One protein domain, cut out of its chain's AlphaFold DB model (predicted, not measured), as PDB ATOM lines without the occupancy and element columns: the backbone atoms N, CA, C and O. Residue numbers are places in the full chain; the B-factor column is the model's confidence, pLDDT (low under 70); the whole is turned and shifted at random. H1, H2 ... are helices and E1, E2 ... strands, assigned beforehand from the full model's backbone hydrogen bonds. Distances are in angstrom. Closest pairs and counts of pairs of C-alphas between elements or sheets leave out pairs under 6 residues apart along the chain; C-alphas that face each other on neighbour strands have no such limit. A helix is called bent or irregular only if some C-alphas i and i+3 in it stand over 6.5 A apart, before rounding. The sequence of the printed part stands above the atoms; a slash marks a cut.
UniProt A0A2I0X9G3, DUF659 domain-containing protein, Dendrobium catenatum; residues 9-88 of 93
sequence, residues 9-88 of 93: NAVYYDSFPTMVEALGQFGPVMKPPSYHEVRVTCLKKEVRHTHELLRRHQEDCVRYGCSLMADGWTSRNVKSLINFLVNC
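Overview. This is residues 9 to 88 of the 93 residues of the protein "DUF659 domain-containing protein" of Dendrobium catenatum (UniProt A0A2I0X9G3). A long two-stranded hairpin, E1 and E2, and the long bent helix H3 make an open V that meets near residues 64 to 67, with the short helices H1 and H2 near the far end of H3. In the stretch of H3 between the two ends, residues 43 to 56 stand free. The 80 printed residues hold three named helices and two named strands in the order H1, H2, H3, E1, E2, a mixed class with one antiparallel sheet. The whole is extended, with a radius of gyration of the C-alphas of 19.7 A, and flat, spanning 48 by 41 by 20 A.

Along the chain. E1 is residues 67 to 74, 23.2 A long, and E2 residues 80 to 87, 23.0 A, ending at C-alpha 87 (30.825, -16.628, -34.702). H3, residues 35 to 64, was assigned as one helix by its hydrogen bonds but is bent, with C-alphas 53 and 56 7.1 A apart. Its arms are H3a, residues 35 to 53, 25.9 A, and H3b, residues 56 to 64, 12.1 A. H3a is irregular, with C-alphas 39 and 42 6.7 A apart, and has a kink of 27 degrees near residue 43. H2 is residues 15 to 24, 14.2 A, and H1 residues 9 to 12, 5.6 A, beginning at C-alpha 9 (23.333, -27.752, -1.724).

Arrangement. E1 and E2 form an antiparallel hairpin at 163 degrees, with N 69 and O 85 at 2.8 A, within hydrogen-bond range. H3a and H3b stand at a steep tilt of 43 degrees. H3a, with residue 35 alone, only just touches H1, with 3 pairs of C-alphas within 8 A; the closest C-alphas, of Val 11 and Tyr 35, are 6.3 A apart. H1 and H2 are close but not clearly touching, and H2 and H3a are apart. Every O i to N i+4 pair is within hydrogen-bond range in H2 and H3b, 13 of 15 in H3a, and H1 is too short for one.

Size, cuts and confidence. The C-alphas farthest apart, of Pro 28 and Arg 76, are 51.3 A apart. The printed part has no cut and no long link. Residues 26 to 27 have pLDDT under 70.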
ATOM      1  N   ASN A   9      23.316 -27.451  -3.153       95.50
ATOM      2  CA  ASN A   9      23.333 -27.752  -1.724       95.50
ATOM      3  C   ASN A   9      23.347 -26.488  -0.852       95.50
ATOM      4  O   ASN A   9      23.050 -26.593   0.333       95.50
ATOM      5  N   ALA A  10      23.625 -25.309  -1.419       94.62
ATOM      6  CA  ALA A  10      23.582 -24.055  -0.683       94.62
ATOM      7  C   ALA A  10      22.208 -23.747  -0.061       94.62
ATOM      8  O   ALA A  10      22.141 -23.022   0.926       94.62
ATOM      9  N   VAL A  11      21.122 -24.338  -0.576       94.88
ATOM     10  CA  VAL A  11      19.786 -24.218   0.035       94.88
ATOM     11  C   VAL A  11      19.671 -24.900   1.403       94.88
ATOM     12  O   VAL A  11      18.726 -24.625   2.132       94.88
ATOM     13  N   TYR A  12      20.593 -25.809   1.739       95.19
ATOM     14  CA  TYR A  12      20.597 -26.532   3.012       95.19
ATOM     15  C   TYR A  12      21.369 -25.812   4.118       95.19
ATOM     16  O   TYR A  12      21.375 -26.292   5.245       95.19
ATOM     17  N   TYR A  13      22.046 -24.701   3.821       95.50
ATOM     18  CA  TYR A  13      22.712 -23.931   4.866       95.50
ATOM     19  C   TYR A  13      21.683 -23.253   5.771       95.50
ATOM     20  O   TYR A  13      20.730 -22.650   5.279       95.50
ATOM     21  N   ASP A  14      21.924 -23.272   7.084       93.75
ATOM     22  CA  ASP A  14      21.044 -22.650   8.085       93.75
ATOM     23  C   ASP A  14      20.840 -21.147   7.847       93.75
ATOM     24  O   ASP A  14      19.799 -20.585   8.177       93.75
ATOM     25  N   SER A  15      21.813 -20.487   7.212       93.75
ATOM     26  CA  SER A  15      21.731 -19.076   6.838       93.75
ATOM     27  C   SER A  15      20.825 -18.803   5.630       93.75
ATOM     28  O   SER A  15      20.476 -17.650   5.384       93.75
ATOM     29  N   PHE A  16      20.461 -19.819   4.841       91.69
ATOM     30  CA  PHE A  16      19.699 -19.641   3.603       91.69
ATOM     31  C   PHE A  16      18.248 -19.199   3.858       91.69
ATOM     32  O   PHE A  16      17.831 -18.212   3.247       91.69
ATOM     33  N   PRO A  17      17.480 -19.813   4.784       89.94
ATOM     34  CA  PRO A  17      16.170 -19.294   5.171       89.94
ATOM     35  C   PRO A  17      16.231 -17.860   5.703       89.94
ATOM     36  O   PRO A  17      15.426 -17.039   5.278       89.94
ATOM     37  N   THR A  18      17.215 -17.534   6.551       89.75
ATOM     38  CA  THR A  18      17.406 -16.173   7.086       89.75
ATOM     39  C   THR A  18      17.683 -15.161   5.978       89.75
ATOM     40  O   THR A  18      17.124 -14.069   5.980       89.75
ATOM     41  N   MET A  19      18.507 -15.526   4.993       91.06
ATOM     42  CA  MET A  19      18.745 -14.697   3.811       91.06
ATOM     43  C   MET A  19      17.446 -14.460   3.027       91.06
ATOM     44  O   MET A  19      17.159 -13.327   2.654       91.06
ATOM     45  N   VAL A  20      16.645 -15.503   2.782       89.75
ATOM     46  CA  VAL A  20      15.371 -15.373   2.052       89.75
ATOM     47  C   VAL A  20      14.350 -14.543   2.835       89.75
ATOM     48  O   VAL A  20      13.649 -13.726   2.244       89.75
ATOM     49  N   GLU A  21      14.282 -14.707   4.153       87.38
ATOM     50  CA  GLU A  21      13.416 -13.914   5.026       87.38
ATOM     51  C   GLU A  21      13.812 -12.434   5.017       87.38
ATOM     52  O   GLU A  21      12.950 -11.576   4.845       87.38
ATOM     53  N   ALA A  22      15.110 -12.131   5.110       88.44
ATOM     54  CA  ALA A  22      15.618 -10.765   5.016       88.44
ATOM     55  C   ALA A  22      15.276 -10.109   3.666       88.44
ATOM     56  O   ALA A  22      14.914  -8.936   3.627       88.44
ATOM     57  N   LEU A  23      15.319 -10.868   2.564       85.75
ATOM     58  CA  LEU A  23      14.834 -10.403   1.257       85.75
ATOM     59  C   LEU A  23      13.314 -10.166   1.270       85.75
ATOM     60  O   LEU A  23      12.830  -9.186   0.704       85.75
ATOM     61  N   GLY A  24      12.564 -11.046   1.938       82.19
ATOM     62  CA  GLY A  24      11.110 -10.977   2.074       82.19
ATOM     63  C   GLY A  24      10.605  -9.824   2.944       82.19
ATOM     64  O   GLY A  24       9.489  -9.373   2.727       82.19
ATOM     65  N   GLN A  25      11.403  -9.282   3.871       80.44
ATOM     66  CA  GLN A  25      11.017  -8.104   4.668       80.44
ATOM     67  C   GLN A  25      10.745  -6.856   3.810       80.44
ATOM     68  O   GLN A  25      10.023  -5.958   4.240       80.44
ATOM     69  N   PHE A  26      11.273  -6.816   2.584       65.38
ATOM     70  CA  PHE A  26      11.060  -5.731   1.625       65.38
ATOM     71  C   PHE A  26       9.971  -6.045   0.579       65.38
ATOM     72  O   PHE A  26       9.834  -5.308  -0.399       65.38
ATOM     73  N   GLY A  27       9.185  -7.118   0.750       65.44
ATOM     74  CA  GLY A  27       8.170  -7.536  -0.220       65.44
ATOM     75  C   GLY A  27       7.173  -8.584   0.297       65.44
ATOM     76  O   GLY A  27       7.039  -8.800   1.499       65.44
ATOM     77  N   PRO A  28       6.411  -9.237  -0.597       70.88
ATOM     78  CA  PRO A  28       5.574 -10.374  -0.228       70.88
ATOM     79  C   PRO A  28       6.433 -11.484   0.385       70.88
ATOM     80  O   PRO A  28       7.518 -11.762  -0.126       70.88
ATOM     81  N   VAL A  29       5.939 -12.141   1.439       72.94
ATOM     82  CA  VAL A  29       6.660 -13.220   2.138       72.94
ATOM     83  C   VAL A  29       7.132 -14.276   1.132       72.94
ATOM     84  O   VAL A  29       6.335 -15.057   0.606       72.94
ATOM     85  N   MET A  30       8.438 -14.296   0.859       80.56
ATOM     86  CA  MET A  30       9.057 -15.284  -0.020       80.56
ATOM     87  C   MET A  30       9.339 -16.554   0.774       80.56
ATOM     88  O   MET A  30      10.034 -16.532   1.785       80.56
ATOM     89  N   LYS A  31       8.816 -17.687   0.297       86.88
ATOM     90  CA  LYS A  31       9.220 -18.996   0.815       86.88
ATOM     91  C   LYS A  31      10.557 -19.397   0.183       86.88
ATOM     92  O   LYS A  31      10.679 -19.290  -1.040       86.88
ATOM     93  N   PRO A  32      11.536 -19.881   0.969       89.25
ATOM     94  CA  PRO A  32      12.765 -20.435   0.416       89.25
ATOM     95  C   PRO A  32      12.445 -21.590  -0.543       89.25
ATOM     96  O   PRO A  32      11.614 -22.437  -0.199       89.25
ATOM     97  N   PRO A  33      13.072 -21.655  -1.730       92.38
ATOM     98  CA  PRO A  33      12.887 -22.785  -2.624       92.38
ATOM     99  C   PRO A  33      13.525 -24.043  -2.032       92.38
ATOM    100  O   PRO A  33      14.601 -24.001  -1.434       92.38
ATOM    101  N   SER A  34      12.893 -25.189  -2.255       94.62
ATOM    102  CA  SER A  34      13.469 -26.488  -1.922       94.62
ATOM    103  C   SER A  34      14.626 -26.857  -2.858       94.62
ATOM    104  O   SER A  34      14.731 -26.380  -3.991       94.62
ATOM    105  N   TYR A  35      15.456 -27.811  -2.425       95.81
ATOM    106  CA  TYR A  35      16.510 -28.401  -3.258       95.81
ATOM    107  C   TYR A  35      15.989 -28.958  -4.591       95.81
ATOM    108  O   TYR A  35      16.642 -28.847  -5.632       95.81
ATOM    109  N   HIS A  36      14.795 -29.557  -4.581       96.88
ATOM    110  CA  HIS A  36      14.179 -30.067  -5.800       96.88
ATOM    111  C   HIS A  36      13.765 -28.931  -6.745       96.88
ATOM    112  O   HIS A  36      13.986 -29.017  -7.954       96.88
ATOM    113  N   GLU A  37      13.217 -27.842  -6.209       95.88
ATOM    114  CA  GLU A  37      12.809 -26.692  -7.013       95.88
ATOM    115  C   GLU A  37      14.002 -25.989  -7.652       95.88
ATOM    116  O   GLU A  37      13.948 -25.718  -8.852       95.88
ATOM    117  N   VAL A  38      15.100 -25.766  -6.917       95.88
ATOM    118  CA  VAL A  38      16.298 -25.139  -7.504       95.88
ATOM    119  C   VAL A  38      16.919 -26.009  -8.596       95.88
ATOM    120  O   VAL A  38      17.288 -25.502  -9.654       95.88
ATOM    121  N   ARG A  39      16.982 -27.332  -8.425       95.94
ATOM    122  CA  ARG A  39      17.637 -28.196  -9.421       95.94
ATOM    123  C   ARG A  39      16.763 -28.498 -10.646       95.94
ATOM    124  O   ARG A  39      17.289 -28.927 -11.667       95.94
ATOM    125  N   VAL A  40      15.436 -28.354 -10.543       96.38
ATOM    126  CA  VAL A  40      14.497 -28.719 -11.622       96.38
ATOM    127  C   VAL A  40      13.713 -27.512 -12.112       96.38
ATOM    128  O   VAL A  40      13.871 -27.098 -13.257       96.38
ATOM    129  N   THR A  41      12.828 -26.969 -11.280       96.81
ATOM    130  CA  THR A  41      11.847 -25.967 -11.708       96.81
ATOM    131  C   THR A  41      12.507 -24.633 -12.029       96.81
ATOM    132  O   THR A  41      12.275 -24.085 -13.108       96.81
ATOM    133  N   CYS A  42      13.344 -24.122 -11.126       95.44
ATOM    134  CA  CYS A  42      14.073 -22.877 -11.340       95.44
ATOM    135  C   CYS A  42      15.107 -23.041 -12.457       95.44
ATOM    136  O   CYS A  42      15.140 -22.211 -13.357       95.44
ATOM    137  N   LEU A  43      15.832 -24.167 -12.507       96.06
ATOM    138  CA  LEU A  43      16.771 -24.440 -13.600       96.06
ATOM    139  C   LEU A  43      16.075 -24.415 -14.970       96.06
ATOM    140  O   LEU A  43      16.563 -23.788 -15.903       96.06
ATOM    141  N   LYS A  44      14.895 -25.035 -15.102       97.44
ATOM    142  CA  LYS A  44      14.108 -24.981 -16.347       97.44
ATOM    143  C   LYS A  44      13.683 -23.558 -16.716       97.44
ATOM    144  O   LYS A  44      13.615 -23.248 -17.902       97.44
ATOM    145  N   LYS A  45      13.361 -22.710 -15.730       96.62
ATOM    146  CA  LYS A  45      13.031 -21.295 -15.973       96.62
ATOM    147  C   LYS A  45      14.247 -20.543 -16.512       96.62
ATOM    148  O   LYS A  45      14.118 -19.899 -17.546       96.62
ATOM    149  N   GLU A  46      15.410 -20.712 -15.893       96.00
ATOM    150  CA  GLU A  46      16.660 -20.082 -16.335       96.00
ATOM    151  C   GLU A  46      17.098 -20.551 -17.723       96.00
ATOM    152  O   GLU A  46      17.513 -19.745 -18.554       96.00
ATOM    153  N   VAL A  47      16.933 -21.843 -18.032       96.25
ATOM    154  CA  VAL A  47      17.186 -22.372 -19.380       96.25
ATOM    155  C   VAL A  47      16.281 -21.695 -20.406       96.25
ATOM    156  O   VAL A  47      16.773 -21.278 -21.454       96.25
ATOM    157  N   ARG A  48      14.977 -21.554 -20.132       97.50
ATOM    158  CA  ARG A  48      14.065 -20.841 -21.044       97.50
ATOM    159  C   ARG A  48      14.457 -19.378 -21.212       97.50
ATOM    160  O   ARG A  48      14.540 -18.917 -22.343       97.50
ATOM    161  N   HIS A  49      14.762 -18.692 -20.115       96.00
ATOM    162  CA  HIS A  49      15.199 -17.301 -20.161       96.00
ATOM    163  C   HIS A  49      16.476 -17.138 -21.002       96.00
ATOM    164  O   HIS A  49      16.556 -16.273 -21.868       96.00
ATOM    165  N   THR A  50      17.438 -18.050 -20.844       94.62
ATOM    166  CA  THR A  50      18.663 -18.079 -21.657       94.62
ATOM    167  C   THR A  50      18.349 -18.262 -23.147       94.62
ATOM    168  O   THR A  50      18.931 -17.583 -23.986       94.62
ATOM    169  N   HIS A  51      17.398 -19.134 -23.503       94.62
ATOM    170  CA  HIS A  51      16.970 -19.299 -24.897       94.62
ATOM    171  C   HIS A  51      16.322 -18.029 -25.464       94.62
ATOM    172  O   HIS A  51      16.579 -17.675 -26.613       94.62
ATOM    173  N   GLU A  52      15.515 -17.325 -24.670       96.12
ATOM    174  CA  GLU A  52      14.912 -16.050 -25.073       96.12
ATOM    175  C   GLU A  52      15.981 -14.986 -25.356       96.12
ATOM    176  O   GLU A  52      15.906 -14.302 -26.378       96.12
ATOM    177  N   LEU A  53      17.015 -14.899 -24.511       92.44
ATOM    178  CA  LEU A  53      18.163 -14.010 -24.726       92.44
ATOM    179  C   LEU A  53      18.932 -14.366 -26.010       92.44
ATOM    180  O   LEU A  53      19.315 -13.483 -26.777       92.44
ATOM    181  N   LEU A  54      19.107 -15.661 -26.288       90.69
ATOM    182  CA  LEU A  54      19.813 -16.151 -27.476       90.69
ATOM    183  C   LEU A  54      19.001 -16.048 -28.775       90.69
ATOM    184  O   LEU A  54      19.575 -16.176 -29.857       90.69
ATOM    185  N   ARG A  55      17.691 -15.787 -28.703       92.69
ATOM    186  CA  ARG A  55      16.780 -15.793 -29.859       92.69
ATOM    187  C   ARG A  55      17.268 -14.907 -31.008       92.69
ATOM    188  O   ARG A  55      17.270 -15.343 -32.153       92.69
ATOM    189  N   ARG A  56      17.732 -13.687 -30.709       88.44
ATOM    190  CA  ARG A  56      18.251 -12.755 -31.733       88.44
ATOM    191  C   ARG A  56      19.490 -13.310 -32.432       88.44
ATOM    192  O   ARG A  56      19.580 -13.241 -33.652       88.44
ATOM    193  N   HIS A  57      20.411 -13.899 -31.670       87.12
ATOM    194  CA  HIS A  57      21.597 -14.533 -32.239       87.12
ATOM    195  C   HIS A  57      21.213 -15.713 -33.131       87.12
ATOM    196  O   HIS A  57      21.765 -15.843 -34.214       87.12
ATOM    197  N   GLN A  58      20.238 -16.533 -32.729       88.88
ATOM    198  CA  GLN A  58      19.740 -17.634 -33.560       88.88
ATOM    199  C   GLN A  58      19.118 -17.133 -34.872       88.88
ATOM    200  O   GLN A  58      19.402 -17.692 -35.928       88.88
ATOM    201  N   GLU A  59      18.329 -16.056 -34.832       91.31
ATOM    202  CA  GLU A  59      17.770 -15.412 -36.031       91.31
ATOM    203  C   GLU A  59      18.877 -14.913 -36.976       91.31
ATOM    204  O   GLU A  59      18.809 -15.128 -38.189       91.31
ATOM    205  N   ASP A  60      19.930 -14.305 -36.429       88.81
ATOM    206  CA  ASP A  60      21.089 -13.865 -37.210       88.81
ATOM    207  C   ASP A  60      21.875 -15.034 -37.796       88.81
ATOM    208  O   ASP A  60      22.285 -14.981 -38.954       88.81
ATOM    209  N   CYS A  61      22.036 -16.112 -37.032       88.81
ATOM    210  CA  CYS A  61      22.684 -17.335 -37.492       88.81
ATOM    211  C   CYS A  61      21.919 -17.965 -38.668       88.81
ATOM    212  O   CYS A  61      22.545 -18.403 -39.628       88.81
ATOM    213  N   VAL A  62      20.580 -17.970 -38.637       90.25
ATOM    214  CA  VAL A  62      19.747 -18.450 -39.756       90.25
ATOM    215  C   VAL A  62      19.884 -17.542 -40.982       90.25
ATOM    216  O   VAL A  62      19.929 -18.034 -42.106       90.25
ATOM    217  N   ARG A  63      19.961 -16.221 -40.782       92.00
ATOM    218  CA  ARG A  63      20.002 -15.243 -41.879       92.00
ATOM    219  C   ARG A  63      21.370 -15.124 -42.552       92.00
ATOM    220  O   ARG A  63      21.429 -14.994 -43.771       92.00
ATOM    221  N   TYR A  64      22.446 -15.100 -41.772       89.69
ATOM    222  CA  TYR A  64      23.804 -14.802 -42.247       89.69
ATOM    223  C   TYR A  64      24.741 -16.012 -42.199       89.69
ATOM    224  O   TYR A  64      25.878 -15.927 -42.660       89.69
ATOM    225  N   GLY A  65      24.277 -17.127 -41.637       90.50
ATOM    226  CA  GLY A  65      25.130 -18.239 -41.250       90.50
ATOM    227  C   GLY A  65      25.865 -17.969 -39.934       90.50
ATOM    228  O   GLY A  65      26.042 -16.830 -39.490       90.50
ATOM    229  N   CYS A  66      26.319 -19.047 -39.303       90.62
ATOM    230  CA  CYS A  66      27.229 -18.995 -38.167       90.62
ATOM    231  C   CYS A  66      28.237 -20.137 -38.226       90.62
ATOM    232  O   CYS A  66      27.934 -21.225 -38.720       90.62
ATOM    233  N   SER A  67      29.423 -19.907 -37.675       90.56
ATOM    234  CA  SER A  67      30.436 -20.943 -37.487       90.56
ATOM    235  C   SER A  67      30.490 -21.327 -36.015       90.56
ATOM    236  O   SER A  67      30.686 -20.464 -35.162       90.56
ATOM    237  N   LEU A  68      30.332 -22.619 -35.731       90.25
ATOM    238  CA  LEU A  68      30.612 -23.200 -34.424       90.25
ATOM    239  C   LEU A  68      32.029 -23.767 -34.455       90.25
ATOM    240  O   LEU A  68      32.312 -24.700 -35.205       90.25
ATOM    241  N   MET A  69      32.909 -23.200 -33.645       94.25
ATOM    242  CA  MET A  69      34.242 -23.723 -33.393       94.25
ATOM    243  C   MET A  69      34.241 -24.429 -32.043       94.25
ATOM    244  O   MET A  69      33.682 -23.918 -31.074       94.25
ATOM    245  N   ALA A  70      34.860 -25.602 -31.996       94.94
ATOM    246  CA  ALA A  70      35.098 -26.334 -30.765       94.94
ATOM    247  C   ALA A  70      36.594 -26.622 -30.657       94.94
ATOM    248  O   ALA A  70      37.177 -27.191 -31.582       94.94
ATOM    249  N   ASP A  71      37.209 -26.232 -29.549       94.75
ATOM    250  CA  ASP A  71      38.591 -26.563 -29.222       94.75
ATOM    251  C   ASP A  71      38.626 -27.375 -27.926       94.75
ATOM    252  O   ASP A  71      37.878 -27.137 -26.982       94.75
ATOM    253  N   GLY A  72      39.461 -28.410 -27.898       93.81
ATOM    254  CA  GLY A  72      39.586 -29.309 -26.759       93.81
ATOM    255  C   GLY A  72      40.990 -29.251 -26.184       93.81
ATOM    256  O   GLY A  72      41.969 -29.315 -26.926       93.81
ATOM    257  N   TRP A  73      41.098 -29.197 -24.862       93.12
ATOM    258  CA  TRP A  73      42.362 -29.341 -24.154       93.12
ATOM    259  C   TRP A  73      42.233 -30.341 -23.009       93.12
ATOM    260  O   TRP A  73      41.313 -30.267 -22.196       93.12
ATOM    261  N   THR A  74      43.189 -31.264 -22.914       93.88
ATOM    262  CA  THR A  74      43.292 -32.204 -21.794       93.88
ATOM    263  C   THR A  74      44.466 -31.805 -20.909       93.88
ATOM    264  O   THR A  74      45.617 -31.780 -21.343       93.88
ATOM    265  N   SER A  75      44.175 -31.501 -19.647       89.69
ATOM    266  CA  SER A  75      45.184 -31.229 -18.626       89.69
ATOM    267  C   SER A  75      45.983 -32.490 -18.282       89.69
ATOM    268  O   SER A  75      45.481 -33.609 -18.386       89.69
ATOM    269  N   ARG A  76      47.208 -32.313 -17.768       87.81
ATOM    270  CA  ARG A  76      48.066 -33.410 -17.275       87.81
ATOM    271  C   ARG A  76      47.400 -34.259 -16.187       87.81
ATOM    272  O   ARG A  76      47.721 -35.431 -16.056       87.81
ATOM    273  N   ASN A  77      46.436 -33.691 -15.464       90.75
ATOM    274  CA  ASN A  77      45.660 -34.390 -14.435       90.75
ATOM    275  C   ASN A  77      44.424 -35.120 -15.012       90.75
ATOM    276  O   ASN A  77      43.475 -35.378 -14.277       90.75
ATOM    277  N   VAL A  78      44.399 -35.392 -16.327       87.75
ATOM    278  CA  VAL A  78      43.325 -36.091 -17.070       87.75
ATOM    279  C   VAL A  78      41.962 -35.380 -16.997       87.75
ATOM    280  O   VAL A  78      40.902 -35.977 -17.165       87.75
ATOM    281  N   LYS A  79      41.967 -34.066 -16.760       91.50
ATOM    282  CA  LYS A  79      40.765 -33.232 -16.870       91.50
ATOM    283  C   LYS A  79      40.688 -32.663 -18.282       91.50
ATOM    284  O   LYS A  79      41.566 -31.887 -18.657       91.50
ATOM    285  N   SER A  80      39.659 -33.035 -19.033       91.88
ATOM    286  CA  SER A  80      39.396 -32.494 -20.367       91.88
ATOM    287  C   SER A  80      38.448 -31.302 -20.294       91.88
ATOM    288  O   SER A  80      37.454 -31.339 -19.570       91.88
ATOM    289  N   LEU A  81      38.756 -30.257 -21.052       91.62
ATOM    290  CA  LEU A  81      37.933 -29.071 -21.240       91.62
ATOM    291  C   LEU A  81      37.694 -28.884 -22.738       91.62
ATOM    292  O   LEU A  81      38.606 -29.089 -23.535       91.62
ATOM    293  N   ILE A  82      36.469 -28.527 -23.114       93.94
ATOM    294  CA  ILE A  82      36.108 -28.171 -24.489       93.94
ATOM    295  C   ILE A  82      35.553 -26.749 -24.441       93.94
ATOM    296  O   ILE A  82      34.588 -26.532 -23.702       93.94
ATOM    297  N   ASN A  83      36.128 -25.800 -25.185       92.38
ATOM    298  CA  ASN A  83      35.462 -24.519 -25.403       92.38
ATOM    299  C   ASN A  83      34.656 -24.572 -26.694       92.38
ATOM    300  O   ASN A  83      35.004 -25.243 -27.666       92.38
ATOM    301  N   PHE A  84      33.547 -23.844 -26.679       91.44
ATOM    302  CA  PHE A  84      32.728 -23.605 -27.850       91.44
ATOM    303  C   PHE A  84      32.732 -22.109 -28.124       91.44
ATOM    304  O   PHE A  84      32.441 -21.307 -27.237       91.44
ATOM    305  N   LEU A  85      33.042 -21.745 -29.360       89.94
ATOM    306  CA  LEU A  85      32.979 -20.382 -29.855       89.94
ATOM    307  C   LEU A  85      31.988 -20.344 -31.012       89.94
ATOM    308  O   LEU A  85      32.122 -21.087 -31.983       89.94
ATOM    309  N   VAL A  86      31.001 -19.460 -30.923       87.62
ATOM    310  CA  VAL A  86      30.045 -19.218 -32.006       87.62
ATOM    311  C   VAL A  86      30.362 -17.869 -32.627       87.62
ATOM    312  O   VAL A  86      30.372 -16.857 -31.931       87.62
ATOM    313  N   ASN A  87      30.608 -17.851 -33.936       87.75
ATOM    314  CA  ASN A  87      30.825 -16.628 -34.702       87.75
ATOM    315  C   ASN A  87      29.671 -16.392 -35.683       87.75
ATOM    316  O   ASN A  87      29.313 -17.291 -36.446       87.75
ATOM    317  N   CYS A  88      29.130 -15.173 -35.702       84.00
ATOM    318  CA  CYS A  88      28.137 -14.718 -36.674       84.00
ATOM    319  C   CYS A  88      28.642 -13.421 -37.336       84.00
ATOM    320  O   CYS A  88      29.073 -12.526 -36.608       84.00
TER     321      CYS A  88